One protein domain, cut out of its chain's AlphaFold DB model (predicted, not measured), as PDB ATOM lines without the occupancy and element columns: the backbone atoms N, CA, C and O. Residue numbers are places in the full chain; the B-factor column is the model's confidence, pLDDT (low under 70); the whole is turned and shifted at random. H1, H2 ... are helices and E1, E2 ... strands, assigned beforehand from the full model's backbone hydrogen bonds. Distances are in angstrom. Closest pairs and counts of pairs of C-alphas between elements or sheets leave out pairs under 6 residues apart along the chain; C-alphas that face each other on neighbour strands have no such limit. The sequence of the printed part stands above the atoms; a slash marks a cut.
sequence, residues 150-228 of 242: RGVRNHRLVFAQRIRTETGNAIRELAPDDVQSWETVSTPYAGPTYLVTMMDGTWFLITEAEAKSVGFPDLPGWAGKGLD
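Overview. This is residues 150 to 228 of the 242 residues of an uncharacterized protein of Euryarchaeota archaeon (UniProt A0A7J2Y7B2). Two small three-stranded sheets, E4 E5 E6 and E1 E2 E3, form two walls of a rounded body, their strands running crosswise to each other and the walls joined through the turn from E3 to E4. The short helix H1 sits at one end of the strongly twisted sheet E4 E5 E6, and the last stretch, residues 214 to 228, loops back to pair briefly with E4. The printed part has 79 residues, with six named strands and then one named helix, in the order E1 E2 E3 E4 E5 E6 H1; both sheets are antiparallel, in the orders E1 E2 E3 and E4 E5 E6, and the class is mostly strand. The whole is compact, with a radius of gyration of the C-alphas of 11.7 A and spans of 28 by 26 by 24 A.

Arrangement. Strands E4, residues 179 to 187, E5, residues 191 to 198, and E6, residues 203 to 207, form a meander, each strand the antiparallel neighbour of the one before. E4 and E5 are a hairpin at 159 degrees, with N 183 and O 195 2.9 A apart, within hydrogen-bond range. E5 and E6 are a hairpin at 145 degrees, with N 194 and O 206 at 2.8 A. E4 bends by 60 degrees at residue 184. Helix H1, residues 208 to 213, is on this sheet at a height over the sheet of 6.0 A. It lies over E6 and runs across the strands, at 82 degrees to E6 on the local plane; its line rises 37 degrees out of that plane, only just short of standing up from the sheet. The closest C-alphas of E5 and H1, those of Thr 193 and Glu 208, are 4.8 A apart. In H1 every O i to N i+4 pair is within hydrogen-bond range. Residues 182 to 183 of E4 pair, parallel, with residues 226 to 227. The second meander holds E1, residues 150 to 153, E2, residues 156 to 164, and E3, residues 170 to 174. E1 and E2 are a hairpin, with N 150 and O 158 at 2.8 A; E2 and E3 are another, with N 159 and O 172 at 2.8 A. E2 bends by 102 degrees at residue 160. H1 only grazes this sheet, with its residues 210 to 213. E3 and E4 meet only through their link, while E2 and E5, for instance, are apart.

Along the chain. E4 spans 20.8 A from C-alpha 179 to C-alpha 187, E5 21.6 A, E6 13.5 A and E2 16.5 A. E1 begins at C-alpha 150, (245.253, 234.064, 307.529), and H1 ends at C-alpha 213, (253.304, 233.048, 312.139).

Size, cuts and confidence. The C-alphas of Asn 154 and Pro 188 are the two farthest apart, at 32.8 A. The printed part has no cut, and the six links between named elements are tight. Mean pLDDT of the printed part is 87.8; residues 168 and 228 are under 70.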
ATOM      1  N   ARG A 150     245.348 232.603 307.653       92.62
ATOM      2  CA  ARG A 150     245.253 234.064 307.529       92.62
ATOM      3  C   ARG A 150     245.552 234.769 308.852       92.62
ATOM      4  O   ARG A 150     245.979 235.916 308.837       92.62
ATOM      5  N   GLY A 151     245.267 234.118 309.975       93.50
ATOM      6  CA  GLY A 151     245.433 234.685 311.308       93.50
ATOM      7  C   GLY A 151     244.653 233.898 312.352       93.50
ATOM      8  O   GLY A 151     244.200 232.781 312.095       93.50
ATOM      9  N   VAL A 152     244.468 234.515 313.515       94.00
ATOM     10  CA  VAL A 152     243.724 233.956 314.649       94.00
ATOM     11  C   VAL A 152     242.648 234.939 315.082       94.00
ATOM     12  O   VAL A 152     242.861 236.151 315.077       94.00
ATOM     13  N   ARG A 153     241.482 234.419 315.470       93.31
ATOM     14  CA  ARG A 153     240.381 235.206 316.031       93.31
ATOM     15  C   ARG A 153     239.773 234.458 317.206       93.31
ATOM     16  O   ARG A 153     239.287 233.352 317.020       93.31
ATOM     17  N   ASN A 154     239.781 235.049 318.401       91.06
ATOM     18  CA  ASN A 154     239.231 234.426 319.615       91.06
ATOM     19  C   ASN A 154     239.746 232.986 319.827       91.06
ATOM     20  O   ASN A 154     238.958 232.066 320.023       91.06
ATOM     21  N   HIS A 155     241.064 232.785 319.692       90.56
ATOM     22  CA  HIS A 155     241.738 231.474 319.773       90.56
ATOM     23  C   HIS A 155     241.346 230.455 318.686       90.56
ATOM     24  O   HIS A 155     241.732 229.291 318.758       90.56
ATOM     25  N   ARG A 156     240.618 230.882 317.650       94.00
ATOM     26  CA  ARG A 156     240.281 230.073 316.474       94.00
ATOM     27  C   ARG A 156     241.255 230.352 315.343       94.00
ATOM     28  O   ARG A 156     241.583 231.514 315.084       94.00
ATOM     29  N   LEU A 157     241.671 229.309 314.635       93.81
ATOM     30  CA  LEU A 157     242.470 229.449 313.418       93.81
ATOM     31  C   LEU A 157     241.574 229.946 312.285       93.81
ATOM     32  O   LEU A 157     240.522 229.366 312.031       93.81
ATOM     33  N   VAL A 158     241.985 231.008 311.592       94.62
ATOM     34  CA  VAL A 158     241.259 231.548 310.437       94.62
ATOM     35  C   VAL A 158     241.987 231.145 309.166       94.62
ATOM     36  O   VAL A 158     243.131 231.541 308.942       94.62
ATOM     37  N   PHE A 159     241.313 230.408 308.292       92.62
ATOM     38  CA  PHE A 159     241.879 229.966 307.027       92.62
ATOM     39  C   PHE A 159     241.722 231.021 305.926       92.62
ATOM     40  O   PHE A 159     240.695 231.702 305.791       92.62
ATOM     41  N   ALA A 160     242.747 231.135 305.082       89.38
ATOM     42  CA  ALA A 160     242.707 231.944 303.871       89.38
ATOM     43  C   ALA A 160     241.683 231.388 302.868       89.38
ATOM     44  O   ALA A 160     240.962 232.158 302.228       89.38
ATOM     45  N   GLN A 161     241.582 230.059 302.783       87.56
ATOM     46  CA  GLN A 161     240.636 229.329 301.940       87.56
ATOM     47  C   GLN A 161     239.704 228.482 302.805       87.56
ATOM     48  O   GLN A 161     240.095 228.032 303.876       87.56
ATOM     49  N   ARG A 162     238.464 228.272 302.352       86.06
ATOM     50  CA  ARG A 162     237.539 227.397 303.078       86.06
ATOM     51  C   ARG A 162     238.002 225.946 302.965       86.06
ATOM     52  O   ARG A 162     238.272 225.490 301.856       86.06
ATOM     53  N   ILE A 163     238.034 225.239 304.088       84.12
ATOM     54  CA  ILE A 163     238.319 223.803 304.148       84.12
ATOM     55  C   ILE A 163     236.987 223.071 304.142       84.12
ATOM     56  O   ILE A 163     236.093 223.413 304.913       84.12
ATOM     57  N   ARG A 164     236.829 222.094 303.249       79.25
ATOM     58  CA  ARG A 164     235.672 221.201 303.299       79.25
ATOM     59  C   ARG A 164     235.917 220.120 304.337       79.25
ATOM     60  O   ARG A 164     236.977 219.504 304.328       79.25
ATOM     61  N   THR A 165     234.933 219.918 305.191       82.00
ATOM     62  CA  THR A 165     234.923 218.896 306.224       82.00
ATOM     63  C   THR A 165     234.195 217.646 305.732       82.00
ATOM     64  O   THR A 165     233.483 217.680 304.722       82.00
ATOM     65  N   GLU A 166     234.333 216.543 306.458       74.56
ATOM     66  CA  GLU A 166     233.662 215.272 306.148       74.56
ATOM     67  C   GLU A 166     232.138 215.369 306.220       74.56
ATOM     68  O   GLU A 166     231.416 214.714 305.470       74.56
ATOM     69  N   THR A 167     231.627 216.281 307.047       72.69
ATOM     70  CA  THR A 167     230.199 216.625 307.083       72.69
ATOM     71  C   THR A 167     229.709 217.380 305.836       72.69
ATOM     72  O   THR A 167     228.532 217.722 305.750       72.69
ATOM     73  N   GLY A 168     230.586 217.660 304.864       68.50
ATOM     74  CA  GLY A 168     230.276 218.397 303.634       68.50
ATOM     75  C   GLY A 168     230.248 219.918 303.813       68.50
ATOM     76  O   GLY A 168     230.077 220.658 302.839       68.50
ATOM     77  N   ASN A 169     230.454 220.403 305.038       79.38
ATOM     78  CA  ASN A 169     230.477 221.822 305.352       79.38
ATOM     79  C   ASN A 169     231.814 222.445 304.948       79.38
ATOM     80  O   ASN A 169     232.867 221.825 305.023       79.38
ATOM     81  N   ALA A 170     231.787 223.701 304.515       85.00
ATOM     82  CA  ALA A 170     233.000 224.447 304.207       85.00
ATOM     83  C   ALA A 170     233.294 225.428 305.347       85.00
ATOM     84  O   ALA A 170     232.648 226.474 305.445       85.00
ATOM     85  N   ILE A 171     234.271 225.107 306.194       89.19
ATOM     86  CA  ILE A 171     234.659 225.932 307.338       89.19
ATOM     87  C   ILE A 171     235.721 226.957 306.943       89.19
ATOM     88  O   ILE A 171     236.566 226.723 306.079       89.19
ATOM     89  N   ARG A 172     235.671 228.130 307.575       91.94
ATOM     90  CA  ARG A 172     236.693 229.183 307.437       91.94
ATOM     91  C   ARG A 172     237.436 229.452 308.739       91.94
ATOM     92  O   ARG A 172     238.533 229.997 308.706       91.94
ATOM     93  N   GLU A 173     236.831 229.084 309.855       93.81
ATOM     94  CA  GLU A 173     237.398 229.211 311.186       93.81
ATOM     95  C   GLU A 173     237.367 227.828 311.831       93.81
ATOM     96  O   GLU A 173     236.403 227.091 311.625       93.81
ATOM     97  N   LEU A 174     238.410 227.486 312.581       93.69
ATOM     98  CA  LEU A 174     238.514 226.224 313.304       93.69
ATOM     99  C   LEU A 174     238.731 226.499 314.784       93.69
ATOM    100  O   LEU A 174     239.688 227.188 315.151       93.69
ATOM    101  N   ALA A 175     237.836 225.975 315.617       93.50
ATOM    102  CA  ALA A 175     237.981 226.018 317.061       93.50
ATOM    103  C   ALA A 175     238.800 224.815 317.559       93.50
ATOM    104  O   ALA A 175     238.780 223.761 316.922       93.50
ATOM    105  N   PRO A 176     239.490 224.938 318.706       92.69
ATOM    106  CA  PRO A 176     240.218 223.815 319.302       92.69
ATOM    107  C   PRO A 176     239.306 222.629 319.661       92.69
ATOM    108  O   PRO A 176     239.746 221.481 319.609       92.69
ATOM    109  N   ASP A 177     238.035 222.882 319.981       91.69
ATOM    110  CA  ASP A 177     237.061 221.840 320.339       91.69
ATOM    111  C   ASP A 177     236.682 220.941 319.153       91.69
ATOM    112  O   ASP A 177     236.367 219.766 319.339       91.69
ATOM    113  N   ASP A 178     236.780 221.465 317.927       91.06
ATOM    114  CA  ASP A 178     236.516 220.719 316.691       91.06
ATOM    115  C   ASP A 178     237.703 219.822 316.292       91.06
ATOM    116  O   ASP A 178     237.610 219.016 315.360       91.06
ATOM    117  N   VAL A 179     238.837 219.962 316.985       92.25
ATOM    118  CA  VAL A 179     240.075 219.231 316.721       92.25
ATOM    119  C   VAL A 179     240.202 218.066 317.689       92.25
ATOM    120  O   VAL A 179     240.191 218.222 318.914       92.25
ATOM    121  N   GLN A 180     240.348 216.872 317.123       91.12
ATOM    122  CA  GLN A 180     240.629 215.667 317.885       91.12
ATOM    123  C   GLN A 180     242.084 215.675 318.350       91.12
ATOM    124  O   GLN A 180     242.355 215.517 319.539       91.12
ATOM    125  N   SER A 181     243.004 215.889 317.413       91.94
ATOM    126  CA  SER A 181     244.437 215.933 317.677       91.94
ATOM    127  C   SER A 181     245.195 216.655 316.569       91.94
ATOM    128  O   SER A 181     244.689 216.848 315.461       91.94
ATOM    129  N   TRP A 182     246.436 217.030 316.852       92.81
ATOM    130  CA  TRP A 182     247.403 217.399 315.828       92.81
ATOM    131  C   TRP A 182     248.750 216.743 316.118       92.81
ATOM    132  O   TRP A 182     249.096 216.516 317.272       92.81
ATOM    133  N   GLU A 183     249.514 216.425 315.080       91.50
ATOM    134  CA  GLU A 183     250.825 215.785 315.212       91.50
ATOM    135  C   GLU A 183     251.842 216.410 314.258       91.50
ATOM    136  O   GLU A 183     251.503 216.858 313.158       91.50
ATOM    137  N   THR A 184     253.104 216.451 314.676       90.06
ATOM    138  CA  THR A 184     254.182 216.987 313.843       90.06
ATOM    139  C   THR A 184     254.651 215.928 312.854       90.06
ATOM    140  O   THR A 184     255.207 214.891 313.222       90.06
ATOM    141  N   VAL A 185     254.486 216.213 311.566       89.19
ATOM    142  CA  VAL A 185     254.916 215.356 310.458       89.19
ATOM    143  C   VAL A 185     255.865 216.117 309.537       89.19
ATOM    144  O   VAL A 185     255.866 217.343 309.479       89.19
ATOM    145  N   SER A 186     256.691 215.394 308.788       85.44
ATOM    146  CA  SER A 186     257.526 215.997 307.749       85.44
ATOM    147  C   SER A 186     257.098 215.448 306.403       85.44
ATOM    148  O   SER A 186     257.089 214.234 306.203       85.44
ATOM    149  N   THR A 187     256.753 216.342 305.486       84.31
ATOM    150  CA  THR A 187     256.328 215.980 304.135       84.31
ATOM    151  C   THR A 187     257.450 216.252 303.131       84.31
ATOM    152  O   THR A 187     258.130 217.277 303.236       84.31
ATOM    153  N   PRO A 188     257.630 215.412 302.097       82.31
ATOM    154  CA  PRO A 188     258.644 215.648 301.064       82.31
ATOM    155  C   PRO A 188     258.461 216.958 300.278       82.31
ATOM    156  O   PRO A 188     259.378 217.401 299.594       82.31
ATOM    157  N   TYR A 189     257.269 217.561 300.318       80.06
ATOM    158  CA  TYR A 189     256.881 218.675 299.448       80.06
ATOM    159  C   TYR A 189     256.629 220.001 300.172       80.06
ATOM    160  O   TYR A 189     256.592 221.038 299.506       80.06
ATOM    161  N   ALA A 190     256.418 219.983 301.489       80.75
ATOM    162  CA  ALA A 190     256.231 221.187 302.299       80.75
ATOM    163  C   ALA A 190     257.155 221.241 303.528       80.75
ATOM    164  O   ALA A 190     257.134 222.240 304.240       80.75
ATOM    165  N   GLY A 191     257.988 220.215 303.750       86.56
ATOM    166  CA  GLY A 191     258.882 220.144 304.901       86.56
ATOM    167  C   GLY A 191     258.115 219.857 306.196       86.56
ATOM    168  O   GLY A 191     257.128 219.112 306.152       86.56
ATOM    169  N   PRO A 192     258.552 220.418 307.336       89.69
ATOM    170  CA  PRO A 192     257.851 220.300 308.610       89.69
ATOM    171  C   PRO A 192     256.437 220.893 308.551       89.69
ATOM    172  O   PRO A 192     256.222 222.039 308.141       89.69
ATOM    173  N   THR A 193     255.456 220.105 308.968       91.50
ATOM    174  CA  THR A 193     254.035 220.463 308.959       91.50
ATOM    175  C   THR A 193     253.317 219.818 310.138       91.50
ATOM    176  O   THR A 193     253.743 218.788 310.648       91.50
ATOM    177  N   TYR A 194     252.174 220.365 310.518       91.69
ATOM    178  CA  TYR A 194     251.266 219.757 311.476       91.69
ATOM    179  C   TYR A 194     250.146 219.042 310.728       91.69
ATOM    180  O   TYR A 194     249.437 219.682 309.950       91.69
ATOM    181  N   LEU A 195     249.985 217.737 310.946       91.56
ATOM    182  CA  LEU A 195     248.795 217.009 310.523       91.56
ATOM    183  C   LEU A 195     247.713 217.211 311.574       91.56
ATOM    184  O   LEU A 195     247.852 216.765 312.708       91.56
ATOM    185  N   VAL A 196     246.641 217.890 311.190       92.38
ATOM    186  CA  VAL A 196     245.493 218.154 312.053       92.38
ATOM    187  C   VAL A 196     244.407 217.134 311.738       92.38
ATOM    188  O   VAL A 196     244.033 216.951 310.578       92.38
ATOM    189  N   THR A 197     243.904 216.481 312.782       91.00
ATOM    190  CA  THR A 197     242.767 215.561 312.736       91.00
ATOM    191  C   THR A 197     241.574 216.209 313.423       91.00
ATOM    192  O   THR A 197     241.618 216.514 314.616       91.00
ATOM    193  N   MET A 198     240.497 216.426 312.675       90.94
ATOM    194  CA  MET A 198     239.235 216.928 313.214       90.94
ATOM    195  C   MET A 198     238.405 215.811 313.852       90.94
ATOM    196  O   MET A 198     238.551 214.640 313.508       90.94
ATOM    197  N   MET A 199     237.481 216.185 314.741       88.19
ATOM    198  CA  MET A 199     236.543 215.255 315.391       88.19
ATOM    199  C   MET A 199     235.643 214.506 314.399       88.19
ATOM    200  O   MET A 199     235.187 213.405 314.694       88.19
ATOM    201  N   ASP A 200     235.394 215.081 313.221       83.19
ATOM    202  CA  ASP A 200     234.612 214.446 312.156       83.19
ATOM    203  C   ASP A 200     235.451 213.581 311.198       83.19
ATOM    204  O   ASP A 200     234.922 213.050 310.223       83.19
ATOM    205  N   GLY A 201     236.749 213.414 311.476       81.25
ATOM    206  CA  GLY A 201     237.670 212.622 310.662       81.25
ATOM    207  C   GLY A 201     238.304 213.380 309.496       81.25
ATOM    208  O   GLY A 201     239.035 212.771 308.717       81.25
ATOM    209  N   THR A 202     238.064 214.689 309.364       85.81
ATOM    210  CA  THR A 202     238.751 215.512 308.359       85.81
ATOM    211  C   THR A 202     240.243 215.617 308.687       85.81
ATOM    212  O   THR A 202     240.613 215.985 309.806       85.81
ATOM    213  N   TRP A 203     241.101 215.369 307.692       88.19
ATOM    214  CA  TRP A 203     242.549 215.569 307.793       88.19
ATOM    215  C   TRP A 203     243.051 216.658 306.861       88.19
ATOM    216  O   TRP A 203     242.725 216.696 305.670       88.19
ATOM    217  N   PHE A 204     243.922 217.508 307.388       88.81
ATOM    218  CA  PHE A 204     244.651 218.489 306.599       88.81
ATOM    219  C   PHE A 204     245.973 218.852 307.280       88.81
ATOM    220  O   PHE A 204     246.206 218.567 308.451       88.81
ATOM    221  N   LEU A 205     246.854 219.481 306.517       91.06
ATOM    222  CA  LEU A 205     248.189 219.886 306.916       91.06
ATOM    223  C   LEU A 205     248.246 221.399 307.100       91.06
ATOM    224  O   LEU A 205     247.740 222.145 306.267       91.06
ATOM    225  N   ILE A 206     248.934 221.858 308.138       92.25
ATOM    226  CA  ILE A 206     249.329 223.259 308.311       92.25
ATOM    227  C   ILE A 206     250.850 223.309 308.245       92.25
ATOM    228  O   ILE A 206     251.523 222.543 308.930       92.25
ATOM    229  N   THR A 207     251.424 224.192 307.428       91.62
ATOM    230  CA  THR A 207     252.890 224.304 307.385       91.62
ATOM    231  C   THR A 207     253.435 224.888 308.681       91.62
ATOM    232  O   THR A 207     252.815 225.776 309.263       91.62
ATOM    233  N   GLU A 208     254.601 224.423 309.138       91.75
ATOM    234  CA  GLU A 208     255.171 224.911 310.399       91.75
ATOM    235  C   GLU A 208     255.418 226.430 310.366       91.75
ATOM    236  O   GLU A 208     255.170 227.124 311.348       91.75
ATOM    237  N   ALA A 209     255.828 226.968 309.212       90.81
ATOM    238  CA  ALA A 209     256.017 228.405 309.020       90.81
ATOM    239  C   ALA A 209     254.720 229.209 309.240       90.81
ATOM    240  O   ALA A 209     254.735 230.245 309.904       90.81
ATOM    241  N   GLU A 210     253.589 228.729 308.718       92.00
ATOM    242  CA  GLU A 210     252.291 229.392 308.893       92.00
ATOM    243  C   GLU A 210     251.766 229.241 310.311       92.00
ATOM    244  O   GLU A 210     251.284 230.209 310.891       92.00
ATOM    245  N   ALA A 211     251.904 228.047 310.877       91.75
ATOM    246  CA  ALA A 211     251.591 227.778 312.269       91.75
ATOM    247  C   ALA A 211     252.307 228.765 313.205       91.75
ATOM    248  O   ALA A 211     251.655 229.497 313.952       91.75
ATOM    249  N   LYS A 212     253.636 228.875 313.070       91.19
ATOM    250  CA  LYS A 212     254.462 229.802 313.855       91.19
ATOM    251  C   LYS A 212     254.055 231.259 313.652       91.19
ATOM    252  O   LYS A 212     254.000 232.005 314.623       91.19
ATOM    253  N   SER A 213     253.714 231.664 312.424       91.25
ATOM    254  CA  SER A 213     253.304 233.048 312.139       91.25
ATOM    255  C   SER A 213     252.052 233.501 312.892       91.25
ATOM    256  O   SER A 213     251.851 234.700 313.072       91.25
ATOM    257  N   VAL A 214     251.217 232.559 313.338       91.25
ATOM    258  CA  VAL A 214     249.990 232.852 314.087       91.25
ATOM    259  C   VAL A 214     250.046 232.397 315.550       91.25
ATOM    260  O   VAL A 214     249.031 232.462 316.240       91.25
ATOM    261  N   GLY A 215     251.204 231.922 316.019       87.44
ATOM    262  CA  GLY A 215     251.375 231.403 317.379       87.44
ATOM    263  C   GLY A 215     250.722 230.038 317.627       87.44
ATOM    264  O   GLY A 215     250.467 229.688 318.772       87.44
ATOM    265  N   PHE A 216     250.422 229.264 316.580       87.31
ATOM    266  CA  PHE A 216     250.084 227.845 316.724       87.31
ATOM    267  C   PHE A 216     251.384 227.039 316.905       87.31
ATOM    268  O   PHE A 216     252.326 227.277 316.139       87.31
ATOM    269  N   PRO A 217     251.462 226.070 317.838       86.25
ATOM    270  CA  PRO A 217     250.381 225.444 318.620       86.25
ATOM    271  C   PRO A 217     250.106 226.026 320.022       86.25
ATOM    272  O   PRO A 217     249.240 225.508 320.724       86.25
ATOM    273  N   ASP A 218     250.772 227.110 320.421       88.50
ATOM    274  CA  ASP A 218     250.726 227.663 321.791       88.50
ATOM    275  C   ASP A 218     249.423 228.409 322.141       88.50
ATOM    276  O   ASP A 218     249.270 228.987 323.219       88.50
ATOM    277  N   LEU A 219     248.449 228.406 321.233       88.62
ATOM    278  CA  LEU A 219     247.150 229.026 321.453       88.62
ATOM    279  C   LEU A 219     246.374 228.319 322.587       88.62
ATOM    280  O   LEU A 219     246.372 227.085 322.675       88.62
ATOM    281  N   PRO A 220     245.613 229.068 323.408       87.69
ATOM    282  CA  PRO A 220     244.739 228.486 324.425       87.69
ATOM    283  C   PRO A 220     243.796 227.419 323.851       87.69
ATOM    284  O   PRO A 220     243.123 227.651 322.847       87.69
ATOM    285  N   GLY A 221     243.755 226.244 324.488       85.56
ATOM    286  CA  GLY A 221     242.939 225.096 324.066       85.56
ATOM    287  C   GLY A 221     243.584 224.173 323.024       85.56
ATOM    288  O   GLY A 221     243.086 223.070 322.810       85.56
ATOM    289  N   TRP A 222     244.708 224.564 322.413       88.50
ATOM    290  CA  TRP A 222     245.376 223.775 321.367       88.50
ATOM    291  C   TRP A 222     246.512 222.899 321.890       88.50
ATOM    292  O   TRP A 222     246.715 221.792 321.390       88.50
ATOM    293  N   ALA A 223     247.209 223.363 322.923       82.50
ATOM    294  CA  ALA A 223     248.362 222.688 323.507       82.50
ATOM    295  C   ALA A 223     248.064 221.238 323.949       82.50
ATOM    296  O   ALA A 223     248.800 220.317 323.608       82.50
ATOM    297  N   GLY A 224     246.928 221.006 324.616       79.62
ATOM    298  CA  GLY A 224     246.522 219.671 325.084       79.62
ATOM    299  C   GLY A 224     246.072 218.698 323.984       79.62
ATOM    300  O   GLY A 224     245.739 217.556 324.285       79.62
ATOM    301  N   LYS A 225     246.027 219.142 322.721       83.56
ATOM    302  CA  LYS A 225     245.630 218.332 321.556       83.56
ATOM    303  C   LYS A 225     246.829 217.812 320.757       83.56
ATOM    304  O   LYS A 225     246.637 217.004 319.848       83.56
ATOM    305  N   GLY A 226     248.037 218.286 321.064       81.38
ATOM    306  CA  GLY A 226     249.255 217.838 320.400       81.38
ATOM    307  C   GLY A 226     249.569 216.396 320.753       81.38
ATOM    308  O   GLY A 226     249.479 216.023 321.918       81.38
ATOM    309  N   LEU A 227     249.934 215.589 319.766       79.25
ATOM    310  CA  LEU A 227     250.432 214.234 319.960       79.25
ATOM    311  C   LEU A 227     251.931 214.201 319.699       79.25
ATOM    312  O   LEU A 227     252.421 214.790 318.731       79.25
ATOM    313  N   ASP A 228     252.648 213.488 320.563       67.19
ATOM    314  CA  ASP A 228     254.050 213.184 320.322       67.19
ATOM    315  C   ASP A 228     254.177 212.060 319.282       67.19
ATOM    316  O   ASP A 228     253.479 211.038 319.345       67.19
TER     317      ASP A 228